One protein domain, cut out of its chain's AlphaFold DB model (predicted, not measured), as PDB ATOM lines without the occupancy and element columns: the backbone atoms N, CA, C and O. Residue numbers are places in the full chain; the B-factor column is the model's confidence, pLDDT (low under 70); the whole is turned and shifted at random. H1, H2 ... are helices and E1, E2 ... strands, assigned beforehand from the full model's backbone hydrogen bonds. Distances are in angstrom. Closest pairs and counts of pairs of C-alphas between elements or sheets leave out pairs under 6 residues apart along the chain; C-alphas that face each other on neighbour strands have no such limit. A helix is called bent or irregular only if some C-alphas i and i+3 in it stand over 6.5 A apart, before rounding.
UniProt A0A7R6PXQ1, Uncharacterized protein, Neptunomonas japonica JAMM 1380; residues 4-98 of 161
ATOM      1  N   GLU A   4     -31.945  42.635 -17.637       90.81
ATOM      2  CA  GLU A   4     -32.568  43.734 -16.912       90.81
ATOM      3  C   GLU A   4     -33.194  44.738 -17.882       90.81
ATOM      4  O   GLU A   4     -34.397  44.983 -17.830       90.81
ATOM      5  N   MET A   5     -32.415  45.216 -18.856       90.50
ATOM      6  CA  MET A   5     -32.903  46.146 -19.878       90.50
ATOM      7  C   MET A   5     -33.962  45.515 -20.785       90.50
ATOM      8  O   MET A   5     -34.924  46.175 -21.152       90.50
ATOM      9  N   THR A   6     -33.818  44.225 -21.109       92.31
ATOM     10  CA  THR A   6     -34.796  43.509 -21.950       92.31
ATOM     11  C   THR A   6     -36.131  43.321 -21.213       92.31
ATOM     12  O   THR A   6     -37.198  43.427 -21.811       92.31
ATOM     13  N   VAL A   7     -36.084  43.039 -19.908       93.88
ATOM     14  CA  VAL A   7     -37.274  42.895 -19.059       93.88
ATOM     15  C   VAL A   7     -37.954  44.248 -18.858       93.88
ATOM     16  O   VAL A   7     -39.163  44.338 -19.045       93.88
ATOM     17  N   LEU A   8     -37.190  45.304 -18.561       92.12
ATOM     18  CA  LEU A   8     -37.711  46.673 -18.481       92.12
ATOM     19  C   LEU A   8     -38.376  47.098 -19.791       92.12
ATOM     20  O   LEU A   8     -39.444  47.702 -19.764       92.12
ATOM     21  N   ALA A   9     -37.802  46.717 -20.931       93.19
ATOM     22  CA  ALA A   9     -38.393  46.958 -22.239       93.19
ATOM     23  C   ALA A   9     -39.764  46.348 -22.417       93.19
ATOM     24  O   ALA A   9     -40.707  47.050 -22.773       93.19
ATOM     25  N   ALA A  10     -39.890  45.068 -22.095       94.31
ATOM     26  CA  ALA A  10     -41.173  44.398 -22.158       94.31
ATOM     27  C   ALA A  10     -42.198  45.015 -21.195       94.31
ATOM     28  O   ALA A  10     -43.373  45.074 -21.537       94.31
ATOM     29  N   ILE A  11     -41.776  45.502 -20.023       93.75
ATOM     30  CA  ILE A  11     -42.675  46.168 -19.068       93.75
ATOM     31  C   ILE A  11     -43.150  47.520 -19.611       93.75
ATOM     32  O   ILE A  11     -44.336  47.807 -19.547       93.75
ATOM     33  N   ILE A  12     -42.251  48.334 -20.168       92.12
ATOM     34  CA  ILE A  12     -42.560  49.693 -20.643       92.12
ATOM     35  C   ILE A  12     -43.377  49.679 -21.939       92.12
ATOM     36  O   ILE A  12     -44.256  50.516 -22.117       92.12
ATOM     37  N   GLN A  13     -43.070  48.762 -22.859       91.69
ATOM     38  CA  GLN A  13     -43.725  48.690 -24.170       91.69
ATOM     39  C   GLN A  13     -45.110  48.020 -24.116       91.69
ATOM     40  O   GLN A  13     -45.854  48.088 -25.091       91.69
ATOM     41  N   THR A  14     -45.462  47.359 -23.007       91.50
ATOM     42  CA  THR A  14     -46.736  46.640 -22.856       91.50
ATOM     43  C   THR A  14     -47.675  47.418 -21.943       91.50
ATOM     44  O   THR A  14     -47.272  47.836 -20.866       91.50
ATOM     45  N   GLU A  15     -48.950  47.540 -22.313       87.75
ATOM     46  CA  GLU A  15     -49.947  48.244 -21.489       87.75
ATOM     47  C   GLU A  15     -50.238  47.539 -20.155       87.75
ATOM     48  O   GLU A  15     -50.380  48.187 -19.122       87.75
ATOM     49  N   LYS A  16     -50.329  46.203 -20.167       89.75
ATOM     50  CA  LYS A  16     -50.629  45.373 -18.987       89.75
ATOM     51  C   LYS A  16     -49.583  44.276 -18.809       89.75
ATOM     52  O   LYS A  16     -49.859  43.099 -19.075       89.75
ATOM     53  N   PRO A  17     -48.354  44.636 -18.417       92.62
ATOM     54  CA  PRO A  17     -47.260  43.686 -18.350       92.62
ATOM     55  C   PRO A  17     -47.482  42.723 -17.184       92.62
ATOM     56  O   PRO A  17     -47.511  43.107 -16.024       92.62
ATOM     57  N   THR A  18     -47.604  41.435 -17.487       94.50
ATOM     58  CA  THR A  18     -47.550  40.370 -16.477       94.50
ATOM     59  C   THR A  18     -46.243  39.606 -16.631       94.50
ATOM     60  O   THR A  18     -45.665  39.572 -17.718       94.50
ATOM     61  N   THR A  19     -45.786  38.917 -15.584       93.56
ATOM     62  CA  THR A  19     -44.563  38.094 -15.653       93.56
ATOM     63  C   THR A  19     -44.603  37.082 -16.809       93.56
ATOM     64  O   THR A  19     -43.579  36.824 -17.441       93.56
ATOM     65  N   LYS A  20     -45.789  36.534 -17.114       93.12
ATOM     66  CA  LYS A  20     -45.995  35.618 -18.246       93.12
ATOM     67  C   LYS A  20     -45.820  36.331 -19.587       93.12
ATOM     68  O   LYS A  20     -45.011  35.886 -20.392       93.12
ATOM     69  N   ILE A  21     -46.478  37.475 -19.775       93.62
ATOM     70  CA  ILE A  21     -46.372  38.269 -21.011       93.62
ATOM     71  C   ILE A  21     -44.923  38.711 -21.249       93.62
ATOM     72  O   ILE A  21     -44.390  38.554 -22.343       93.62
ATOM     73  N   VAL A  22     -44.240  39.190 -20.207       94.25
ATOM     74  CA  VAL A  22     -42.825  39.576 -20.288       94.25
ATOM     75  C   VAL A  22     -41.953  38.387 -20.703       94.25
ATOM     76  O   VAL A  22     -41.082  38.531 -21.561       94.25
ATOM     77  N   SER A  23     -42.187  37.200 -20.139       94.12
ATOM     78  CA  SER A  23     -41.477  35.975 -20.531       94.12
ATOM     79  C   SER A  23     -41.718  35.626 -22.004       94.12
ATOM     80  O   SER A  23     -40.766  35.350 -22.737       94.12
ATOM     81  N   GLU A  24     -42.965  35.708 -22.463       92.25
ATOM     82  CA  GLU A  24     -43.362  35.369 -23.833       92.25
ATOM     83  C   GLU A  24     -42.781  36.336 -24.874       92.25
ATOM     84  O   GLU A  24     -42.295  35.889 -25.919       92.25
ATOM     85  N   LEU A  25     -42.782  37.640 -24.581       91.44
ATOM     86  CA  LEU A  25     -42.244  38.682 -25.459       91.44
ATOM     87  C   LEU A  25     -40.720  38.612 -25.568       91.44
ATOM     88  O   LEU A  25     -40.164  38.753 -26.652       91.44
ATOM     89  N   THR A  26     -40.036  38.359 -24.454       91.25
ATOM     90  CA  THR A  26     -38.566  38.400 -24.397       91.25
ATOM     91  C   THR A  26     -37.898  37.053 -24.682       91.25
ATOM     92  O   THR A  26     -36.696  37.001 -24.959       91.25
ATOM     93  N   GLY A  27     -38.644  35.947 -24.581       89.50
ATOM     94  CA  GLY A  27     -38.101  34.585 -24.613       89.50
ATOM     95  C   GLY A  27     -37.230  34.239 -23.400       89.50
ATOM     96  O   GLY A  27     -36.439  33.298 -23.454       89.50
ATOM     97  N   ILE A  28     -37.313  35.018 -22.319       92.06
ATOM     98  CA  ILE A  28     -36.617  34.754 -21.056       92.06
ATOM     99  C   ILE A  28     -37.492  33.826 -20.212       92.06
ATOM    100  O   ILE A  28     -38.709  33.982 -20.174       92.06
ATOM    101  N   SER A  29     -36.891  32.871 -19.498       92.44
ATOM    102  CA  SER A  29     -37.649  31.983 -18.611       92.44
ATOM    103  C   SER A  29     -38.313  32.764 -17.474       92.44
ATOM    104  O   SER A  29     -37.716  33.684 -16.914       92.44
ATOM    105  N   ILE A  30     -39.523  32.357 -17.079       94.31
ATOM    106  CA  ILE A  30     -40.290  32.995 -15.993       94.31
ATOM    107  C   ILE A  30     -39.444  33.142 -14.724       94.31
ATOM    108  O   ILE A  30     -39.412  34.213 -14.125       94.31
ATOM    109  N   ARG A  31     -38.699  32.093 -14.347       94.31
ATOM    110  CA  ARG A  31     -37.807  32.130 -13.183       94.31
ATOM    111  C   ARG A  31     -36.766  33.242 -13.306       94.31
ATOM    112  O   ARG A  31     -36.574  33.986 -12.353       94.31
ATOM    113  N   LYS A  32     -36.116  33.392 -14.468       94.25
ATOM    114  CA  LYS A  32     -35.120  34.455 -14.656       94.25
ATOM    115  C   LYS A  32     -35.771  35.837 -14.709       94.25
ATOM    116  O   LYS A  32     -35.186  36.765 -14.170       94.25
ATOM    117  N   VAL A  33     -36.972  35.975 -15.278       94.94
ATOM    118  CA  VAL A  33     -37.744  37.230 -15.191       94.94
ATOM    119  C   VAL A  33     -37.999  37.590 -13.727       94.94
ATOM    120  O   VAL A  33     -37.692  38.701 -13.324       94.94
ATOM    121  N   GLN A  34     -38.469  36.649 -12.903       94.69
ATOM    122  CA  GLN A  34     -38.684  36.882 -11.470       94.69
ATOM    123  C   GLN A  34     -37.401  37.288 -10.740       94.69
ATOM    124  O   GLN A  34     -37.434  38.223  -9.950       94.69
ATOM    125  N   THR A  35     -36.275  36.628 -11.026       94.88
ATOM    126  CA  THR A  35     -34.969  37.013 -10.474       94.88
ATOM    127  C   THR A  35     -34.608  38.447 -10.854       94.88
ATOM    128  O   THR A  35     -34.274  39.235  -9.981       94.88
ATOM    129  N   VAL A  36     -34.763  38.816 -12.128       94.56
ATOM    130  CA  VAL A  36     -34.486  40.180 -12.597       94.56
ATOM    131  C   VAL A  36     -35.388  41.201 -11.901       94.56
ATOM    132  O   VAL A  36     -34.899  42.229 -11.456       94.56
ATOM    133  N   LEU A  37     -36.683  40.914 -11.738       93.56
ATOM    134  CA  LEU A  37     -37.606  41.809 -11.026       93.56
ATOM    135  C   LEU A  37     -37.184  42.056  -9.565       93.56
ATOM    136  O   LEU A  37     -37.452  43.131  -9.042       93.56
ATOM    137  N   LEU A  38     -36.526  41.085  -8.920       93.00
ATOM    138  CA  LEU A  38     -35.969  41.234  -7.569       93.00
ATOM    139  C   LEU A  38     -34.623  41.980  -7.559       93.00
ATOM    140  O   LEU A  38     -34.303  42.635  -6.574       93.00
ATOM    141  N   GLU A  39     -33.846  41.890  -8.640       92.56
ATOM    142  CA  GLU A  39     -32.535  42.538  -8.796       92.56
ATOM    143  C   GLU A  39     -32.643  44.011  -9.249       92.56
ATOM    144  O   GLU A  39     -31.728  44.800  -9.014       92.56
ATOM    145  N   LEU A  40     -33.743  44.412  -9.896       90.31
ATOM    146  CA  LEU A  40     -33.949  45.780 -10.401       90.31
ATOM    147  C   LEU A  40     -33.872  46.873  -9.310       90.31
ATOM    148  O   LEU A  40     -33.184  47.875  -9.548       90.31
ATOM    149  N   PRO A  41     -34.472  46.700  -8.114       91.31
ATOM    150  CA  PRO A  41     -34.342  47.669  -7.028       91.31
ATOM    151  C   PRO A  41     -32.902  47.816  -6.536       91.31
ATOM    152  O   PRO A  41     -32.431  48.928  -6.332       91.31
ATOM    153  N   THR A  42     -32.167  46.712  -6.385       90.56
ATOM    154  CA  THR A  42     -30.792  46.750  -5.860       90.56
ATOM    155  C   THR A  42     -29.791  47.268  -6.887       90.56
ATOM    156  O   THR A  42     -28.823  47.924  -6.524       90.56
ATOM    157  N   THR A  43     -30.015  46.971  -8.168       87.81
ATOM    158  CA  THR A  43     -29.068  47.302  -9.243       87.81
ATOM    159  C   THR A  43     -29.263  48.727  -9.757       87.81
ATOM    160  O   THR A  43     -28.289  49.415 -10.047       87.81
ATOM    161  N   PHE A  44     -30.516  49.175  -9.875       86.88
ATOM    162  CA  PHE A  44     -30.862  50.449 -10.515       86.88
ATOM    163  C   PHE A  44     -31.726  51.372  -9.646       86.88
ATOM    164  O   PHE A  44     -32.048  52.485 -10.065       86.88
ATOM    165  N   GLY A  45     -32.134  50.933  -8.452       89.69
ATOM    166  CA  GLY A  45     -33.089  51.669  -7.619       89.69
ATOM    167  C   GLY A  45     -34.510  51.689  -8.188       89.69
ATOM    168  O   GLY A  45     -35.316  52.512  -7.759       89.69
ATOM    169  N   ILE A  46     -34.809  50.844  -9.183       92.00
ATOM    170  CA  ILE A  46     -36.121  50.803  -9.836       92.00
ATOM    171  C   ILE A  46     -37.051  49.929  -9.001       92.00
ATOM    172  O   ILE A  46     -36.825  48.726  -8.874       92.00
ATOM    173  N   GLU A  47     -38.109  50.524  -8.457       91.69
ATOM    174  CA  GLU A  47     -39.105  49.819  -7.649       91.69
ATOM    175  C   GLU A  47     -40.341  49.501  -8.490       91.69
ATOM    176  O   GLU A  47     -40.857  50.343  -9.234       91.69
ATOM    177  N   LEU A  48     -40.820  48.266  -8.353       92.31
ATOM    178  CA  LEU A  48     -41.959  47.720  -9.081       92.31
ATOM    179  C   LEU A  48     -43.036  47.280  -8.086       92.31
ATOM    180  O   LEU A  48     -42.735  46.532  -7.156       92.31
ATOM    181  N   SER A  49     -44.285  47.683  -8.312       90.81
ATOM    182  CA  SER A  49     -45.448  47.112  -7.634       90.81
ATOM    183  C   SER A  49     -46.089  46.016  -8.479       90.81
ATOM    184  O   SER A  49     -45.873  45.903  -9.691       90.81
ATOM    185  N   ARG A  50     -46.861  45.165  -7.799       92.50
ATOM    186  CA  ARG A  50     -47.732  44.173  -8.423       92.50
ATOM    187  C   ARG A  50     -49.158  44.500  -8.045       92.50
ATOM    188  O   ARG A  50     -49.567  44.245  -6.913       92.50
ATOM    189  N   ASP A  51     -49.893  45.022  -9.008       89.69
ATOM    190  CA  ASP A  51     -51.280  45.392  -8.805       89.69
ATOM    191  C   ASP A  51     -52.161  44.232  -9.271       89.69
ATOM    192  O   ASP A  51     -51.948  43.636 -10.333       89.69
ATOM    193  N   LYS A  52     -53.139  43.857  -8.442       88.06
ATOM    194  CA  LYS A  52     -54.093  42.804  -8.794       88.06
ATOM    195  C   LYS A  52     -55.194  43.405  -9.655       88.06
ATOM    196  O   LYS A  52     -56.046  44.130  -9.154       88.06
ATOM    197  N   GLU A  53     -55.201  43.053 -10.932       85.69
ATOM    198  CA  GLU A  53     -56.284  43.380 -11.853       85.69
ATOM    199  C   GLU A  53     -57.094  42.101 -12.128       85.69
ATOM    200  O   GLU A  53     -56.764  41.274 -12.986       85.69
ATOM    201  N   GLY A  54     -58.127  41.877 -11.310       84.19
ATOM    202  CA  GLY A  54     -58.883  40.622 -11.293       84.19
ATOM    203  C   GLY A  54     -58.012  39.434 -10.861       84.19
ATOM    204  O   GLY A  54     -57.451  39.435  -9.769       84.19
ATOM    205  N   ASN A  55     -57.882  38.425 -11.730       84.31
ATOM    206  CA  ASN A  55     -57.060  37.226 -11.485       84.31
ATOM    207  C   ASN A  55     -55.597  37.364 -11.946       84.31
ATOM    208  O   ASN A  55     -54.849  36.385 -11.909       84.31
ATOM    209  N   LYS A  56     -55.186  38.534 -12.448       87.44
ATOM    210  CA  LYS A  56     -53.842  38.757 -12.997       87.44
ATOM    211  C   LYS A  56     -53.074  39.755 -12.133       87.44
ATOM    212  O   LYS A  56     -53.635  40.738 -11.666       87.44
ATOM    213  N   GLU A  57     -51.781  39.500 -11.955       89.31
ATOM    214  CA  GLU A  57     -50.845  40.444 -11.336       89.31
ATOM    215  C   GLU A  57     -50.147  41.245 -12.438       89.31
ATOM    216  O   GLU A  57     -49.378  40.680 -13.227       89.31
ATOM    217  N   VAL A  58     -50.445  42.541 -12.501       93.12
ATOM    218  CA  VAL A  58     -49.859  43.492 -13.450       93.12
ATOM    219  C   VAL A  58     -48.675  44.191 -12.787       93.12
ATOM    220  O   VAL A  58     -48.722  44.542 -11.611       93.12
ATOM    221  N   LEU A  59     -47.585  44.339 -13.532       93.31
ATOM    222  CA  LEU A  59     -46.352  44.976 -13.088       93.31
ATOM    223  C   LEU A  59     -46.426  46.479 -13.355       93.31
ATOM    224  O   LEU A  59     -46.592  46.897 -14.497       93.31
ATOM    225  N   CYS A  60     -46.224  47.290 -12.324       91.62
ATOM    226  CA  CYS A  60     -46.214  48.745 -12.449       91.62
ATOM    227  C   CYS A  60     -44.889  49.292 -11.921       91.62
ATOM    228  O   CYS A  60     -44.404  48.864 -10.874       91.62
ATOM    229  N   ILE A  61     -44.275  50.233 -12.640       92.06
ATOM    230  CA  ILE A  61     -43.066  50.915 -12.164       92.06
ATOM    231  C   ILE A  61     -43.504  52.040 -11.230       92.06
ATOM    232  O   ILE A  61     -44.150  52.989 -11.668       92.06
ATOM    233  N   VAL A  62     -43.141  51.929  -9.953       91.06
ATOM    234  CA  VAL A  62     -43.463  52.920  -8.915       91.06
ATOM    235  C   VAL A  62     -42.384  53.992  -8.849       91.06
ATOM    236  O   VAL A  62     -42.677  55.175  -8.695       91.06
ATOM    237  N   LYS A  63     -41.120  53.584  -8.992       91.69
ATOM    238  CA  LYS A  63     -39.968  54.474  -8.857       91.69
ATOM    239  C   LYS A  63     -38.908  54.125  -9.884       91.69
ATOM    240  O   LYS A  63     -38.596  52.955 -10.081       91.69
ATOM    241  N   TRP A  64     -38.317  55.145 -10.494       91.88
ATOM    242  CA  TRP A  64     -37.294  54.986 -11.532       91.88
ATOM    243  C   TRP A  64     -35.855  54.969 -11.001       91.88
ATOM    244  O   TRP A  64     -34.923  54.789 -11.782       91.88
ATOM    245  N   GLY A  65     -35.656  55.138  -9.693       88.25
ATOM    246  CA  GLY A  65     -34.336  55.083  -9.067       88.25
ATOM    247  C   GLY A  65     -33.370  56.117  -9.633       88.25
ATOM    248  O   GLY A  65     -33.693  57.302  -9.698       88.25
ATOM    249  N   VAL A  66     -32.206  55.642 -10.085       84.81
ATOM    250  CA  VAL A  66     -31.132  56.459 -10.690       84.81
ATOM    251  C   VAL A  66     -31.604  57.214 -11.945       84.81
ATOM    252  O   VAL A  66     -30.953  58.151 -12.389       84.81
ATOM    253  N   PHE A  67     -32.754  56.839 -12.513       84.19
ATOM    254  CA  PHE A  67     -33.287  57.425 -13.742       84.19
ATOM    255  C   PHE A  67     -34.359  58.497 -13.523       84.19
ATOM    256  O   PHE A  67     -34.972  58.910 -14.505       84.19
ATOM    257  N   GLU A  68     -34.589  58.941 -12.282       81.25
ATOM    258  CA  GLU A  68     -35.492  60.037 -11.876       81.25
ATOM    259  C   GLU A  68     -36.899  59.991 -12.509       81.25
ATOM    260  O   GLU A  68     -37.840  59.475 -11.908       81.25
ATOM    261  N   SER A  69     -37.053  60.521 -13.727       81.25
ATOM    262  CA  SER A  69     -38.305  60.562 -14.498       81.25
ATOM    263  C   SER A  69     -38.556  59.319 -15.363       81.25
ATOM    264  O   SER A  69     -39.643  59.148 -15.917       81.25
ATOM    265  N   GLY A  70     -37.545  58.469 -15.553       86.25
ATOM    266  CA  GLY A  70     -37.594  57.311 -16.446       86.25
ATOM    267  C   GLY A  70     -37.598  57.655 -17.934       86.25
ATOM    268  O   GLY A  70     -37.545  56.745 -18.756       86.25
ATOM    269  N   ASN A  71     -37.634  58.938 -18.311       88.25
ATOM    270  CA  ASN A  71     -37.756  59.365 -19.707       88.25
ATOM    271  C   ASN A  71     -36.580  58.891 -20.557       88.25
ATOM    272  O   ASN A  71     -36.790  58.339 -21.631       88.25
ATOM    273  N   HIS A  72     -35.356  59.020 -20.039       86.75
ATOM    274  CA  HIS A  72     -34.166  58.521 -20.723       86.75
ATOM    275  C   HIS A  72     -34.243  57.006 -20.964       86.75
ATOM    276  O   HIS A  72     -33.936  56.511 -22.050       86.75
ATOM    277  N   LEU A  73     -34.730  56.264 -19.967       87.75
ATOM    278  CA  LEU A  73     -34.865  54.817 -20.056       87.75
ATOM    279  C   LEU A  73     -35.958  54.430 -21.055       87.75
ATOM    280  O   LEU A  73     -35.730  53.568 -21.894       87.75
ATOM    281  N   LYS A  74     -37.095  55.134 -21.054       89.75
ATOM    282  CA  LYS A  74     -38.139  54.982 -22.075       89.75
ATOM    283  C   LYS A  74     -37.582  55.238 -23.474       89.75
ATOM    284  O   LYS A  74     -37.742  54.379 -24.328       89.75
ATOM    285  N   THR A  75     -36.851  56.333 -23.698       89.31
ATOM    286  CA  THR A  75     -36.275  56.640 -25.023       89.31
ATOM    287  C   THR A  75     -35.261  55.604 -25.495       89.31
ATOM    288  O   THR A  75     -35.225  55.279 -26.677       89.31
ATOM    289  N   LEU A  76     -34.455  55.055 -24.583       88.25
ATOM    290  CA  LEU A  76     -33.455  54.039 -24.909       88.25
ATOM    291  C   LEU A  76     -34.109  52.705 -25.268       88.25
ATOM    292  O   LEU A  76     -33.618  51.955 -26.109       88.25
ATOM    293  N   VAL A  77     -35.215  52.404 -24.603       88.69
ATOM    294  CA  VAL A  77     -35.825  51.085 -24.608       88.69
ATOM    295  C   VAL A  77     -36.986  50.967 -25.600       88.69
ATOM    296  O   VAL A  77     -37.267  49.883 -26.102       88.69
ATOM    297  N   GLN A  78     -37.637  52.072 -25.947       88.19
ATOM    298  CA  GLN A  78     -38.705  52.129 -26.942       88.19
ATOM    299  C   GLN A  78     -38.315  51.609 -28.343       88.19
ATOM    300  O   GLN A  78     -39.129  50.892 -28.920       88.19
ATOM    301  N   PRO A  79     -37.110  51.864 -28.896       90.69
ATOM    302  CA  PRO A  79     -36.712  51.307 -30.194       90.69
ATOM    303  C   PRO A  79     -36.274  49.832 -30.132       90.69
ATOM    304  O   PRO A  79     -35.879  49.265 -31.148       90.69
ATOM    305  N   MET A  80     -36.270  49.204 -28.953       88.94
ATOM    306  CA  MET A  80     -35.727  47.861 -28.775       88.94
ATOM    307  C   MET A  80     -36.683  46.798 -29.337       88.94
ATOM    308  O   MET A  80     -37.773  46.596 -28.800       88.94
ATOM    309  N   ASP A  81     -36.259  46.080 -30.382       90.50
ATOM    310  CA  ASP A  81     -37.042  44.990 -30.977       90.50
ATOM    311  C   ASP A  81     -36.946  43.705 -30.134       90.50
ATOM    312  O   ASP A  81     -35.984  42.926 -30.196       90.50
ATOM    313  N   LEU A  82     -37.988  43.469 -29.334       89.19
ATOM    314  CA  LEU A  82     -38.102  42.295 -28.471       89.19
ATOM    315  C   LEU A  82     -38.187  40.980 -29.261       89.19
ATOM    316  O   LEU A  82     -37.669  39.961 -28.797       89.19
ATOM    317  N   GLN A  83     -38.766  40.990 -30.467       88.56
ATOM    318  CA  GLN A  83     -38.890  39.796 -31.310       88.56
ATOM    319  C   GLN A  83     -37.541  39.404 -31.911       88.56
ATOM    320  O   GLN A  83     -37.164  38.224 -31.917       88.56
ATOM    321  N   GLN A  84     -36.754  40.388 -32.351       87.50
ATOM    322  CA  GLN A  84     -35.385  40.147 -32.799       87.50
ATOM    323  C   GLN A  84     -34.524  39.584 -31.658       87.50
ATOM    324  O   GLN A  84     -33.802  38.597 -31.840       87.50
ATOM    325  N   ILE A  85     -34.647  40.141 -30.450       86.62
ATOM    326  CA  ILE A  85     -33.933  39.638 -29.270       86.62
ATOM    327  C   ILE A  85     -34.350  38.199 -28.952       86.62
ATOM    328  O   ILE A  85     -33.481  37.343 -28.761       86.62
ATOM    329  N   LYS A  86     -35.651  37.897 -28.942       88.19
ATOM    330  CA  LYS A  86     -36.169  36.543 -28.713       88.19
ATOM    331  C   LYS A  86     -35.631  35.548 -29.741       88.19
ATOM    332  O   LYS A  86     -35.062  34.524 -29.359       88.19
ATOM    333  N   SER A  87     -35.735  35.858 -31.032       84.56
ATOM    334  CA  SER A  87     -35.266  34.968 -32.103       84.56
ATOM    335  C   SER A  87     -33.755  34.718 -32.040       84.56
ATOM    336  O   SER A  87     -33.304  33.592 -32.252       84.56
ATOM    337  N   SER A  88     -32.956  35.724 -31.665       83.94
ATOM    338  CA  SER A  88     -31.513  35.551 -31.450       83.94
ATOM    339  C   SER A  88     -31.193  34.573 -30.309       83.94
ATOM    340  O   SER A  88     -30.233  33.803 -30.403       83.94
ATOM    341  N   ARG A  89     -32.011  34.559 -29.245       78.62
ATOM    342  CA  ARG A  89     -31.858  33.656 -28.093       78.62
ATOM    343  C   ARG A  89     -32.245  32.227 -28.448       78.62
ATOM    344  O   ARG A  89     -31.489  31.322 -28.111       78.62
ATOM    345  N   VAL A  90     -33.353  32.045 -29.167       77.88
ATOM    346  CA  VAL A  90     -33.797  30.728 -29.654       77.88
ATOM    347  C   VAL A  90     -32.733  30.118 -30.565       77.88
ATOM    348  O   VAL A  90     -32.239  29.036 -30.279       77.88
ATOM    349  N   LYS A  91     -32.229  30.873 -31.551       76.25
ATOM    350  CA  LYS A  91     -31.123  30.418 -32.415       76.25
ATOM    351  C   LYS A  91     -29.871  30.035 -31.624       76.25
ATOM    352  O   LYS A  91     -29.124  29.147 -32.028       76.25
ATOM    353  N   LYS A  92     -29.589  30.726 -30.516       72.75
ATOM    354  CA  LYS A  92     -28.444  30.412 -29.655       72.75
ATOM    355  C   LYS A  92     -28.669  29.135 -28.840       72.75
ATOM    356  O   LYS A  92     -27.696  28.411 -28.646       72.75
ATOM    357  N   SER A  93     -29.892  28.871 -28.371       68.12
ATOM    358  CA  SER A  93     -30.208  27.626 -27.660       68.12
ATOM    359  C   SER A  93     -30.238  26.446 -28.621       68.12
ATOM    360  O   SER A  93     -29.553  25.471 -28.363       68.12
ATOM    361  N   GLU A  94     -30.869  26.579 -29.789       68.56
ATOM    362  CA  GLU A  94     -30.851  25.556 -30.842       68.56
ATOM    363  C   GLU A  94     -29.419  25.204 -31.253       68.56
ATOM    364  O   GLU A  94     -29.057  24.036 -31.316       68.56
ATOM    365  N   LYS A  95     -28.550  26.208 -31.440       64.94
ATOM    366  CA  LYS A  95     -27.121  25.980 -31.702       64.94
ATOM    367  C   LYS A  95     -26.366  25.344 -30.540       64.94
ATOM    368  O   LYS A  95     -25.274  24.845 -30.771       64.94
ATOM    369  N   ALA A  96     -26.854  25.444 -29.306       62.81
ATOM    370  CA  ALA A  96     -26.247  24.796 -28.146       62.81
ATOM    371  C   ALA A  96     -26.751  23.354 -27.983       62.81
ATOM    372  O   ALA A  96     -25.964  22.468 -27.647       62.81
ATOM    373  N   ASP A  97     -28.028  23.126 -28.271       62.88
ATOM    374  CA  ASP A  97     -28.684  21.823 -28.212       62.88
ATOM    375  C   ASP A  97     -28.262  20.933 -29.389       62.88
ATOM    376  O   ASP A  97     -28.074  19.732 -29.212       62.88
ATOM    377  N   ALA A  98     -27.987  21.530 -30.553       67.00
ATOM    378  CA  ALA A  98     -27.451  20.855 -31.734       67.00
ATOM    379  C   ALA A  98     -25.945  20.524 -31.650       67.00
ATOM    380  O   ALA A  98     -25.390  19.995 -32.610       67.00
TER     381      ALA A  98
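What this domain is: This is residues 4 to 98 of the 161 residues of an uncharacterized protein of Neptunomonas japonica JAMM 1380 (UniProt A0A7R6PXQ1). Five crossed helices and a two-stranded hairpin make a small body with a helical arm: H1 is at the core, H2, H3 and H4 pack crosswise on it, and the hairpin E1 and E2 covers one side of H1, H2 and H3. H5 packs on H2 with its residues 82 to 86 and then runs outward, so that residues 91 to 98, of which 91 to 97 belong to H5, stick out as an arm. The printed part has 95 residues, with five named helices and two named strands in the order H1, H2, H3, E1, E2, H4, H5; the strands are antiparallel and the class is mixed, helices and strands. The whole is compact, with a radius of gyration of the C-alphas of 13.8 A, and spans 43 by 32 by 23 A.

Where its parts are: H1, residues 4 to 13, begins with C-alpha 4 at (-32.568, 43.734, -16.912) and is 14.2 A long. H2 is residues 19 to 26. H3, residues 30 to 44, is 20.6 A long; it is irregular, but only just: C-alphas 38 and 41 are 6.7 A apart. E1, residues 47 to 53, is 18.8 A long, and E2, residues 56 to 63, is 21.4 A long, starting with C-alpha 56 at (-53.842, 38.757, -12.997). H4 is residues 71 to 77. H5, residues 82 to 97, is 22.5 A long and ends with C-alpha 97 at (-28.684, 21.823, -28.212).

How they stand to each other: H1 is the hub and touches the four other helices. It is about perpendicular to H2, at 78 degrees, with the C-alphas of Ala 10 and Val 22 closest at 5.4 A. H3 touches H1 at 80 degrees, about perpendicular, the closest C-alphas being those of Glu 4 and Val 36, 5.9 A apart. H4 touches H1 at 76 degrees, about perpendicular, the C-alphas of Ala 9 and Val 77 being closest at 5.4 A. H5 only just touches H1, with residue 82 alone and 3 pairs of C-alphas within 8 A; the closest are those of Ala 10 and Leu 82, at 7.3 A. H5 touches H2 with residues 82 to 86 alone, the closest C-alphas being those of Thr 26 and Lys 86, 5.3 A apart. E1 and E2 form a hairpin, antiparallel at 149 degrees, with N 49 and O 60 at 2.8 A and N 58 and O 51 at 2.9 A, within hydrogen-bond range. The closest C-alphas of H1 and E2, Ile 11 and Leu 59, are 7.1 A apart. In H1, H2, H4 and H5 every O i to N i+4 pair is within hydrogen-bond range; in H3, 9 of 11 are.

The domain as a whole: The two C-alphas farthest apart, those of Glu 68 and Ala 98, are 44.7 A apart. Without the free residues 91 to 98 the body spans 33 by 32 by 22 A. The printed part has no cut and no long link; E2 to H4 is a short link and the others are tight. The mean pLDDT of the printed part is 88.2, with residues 93 to 98 under 70.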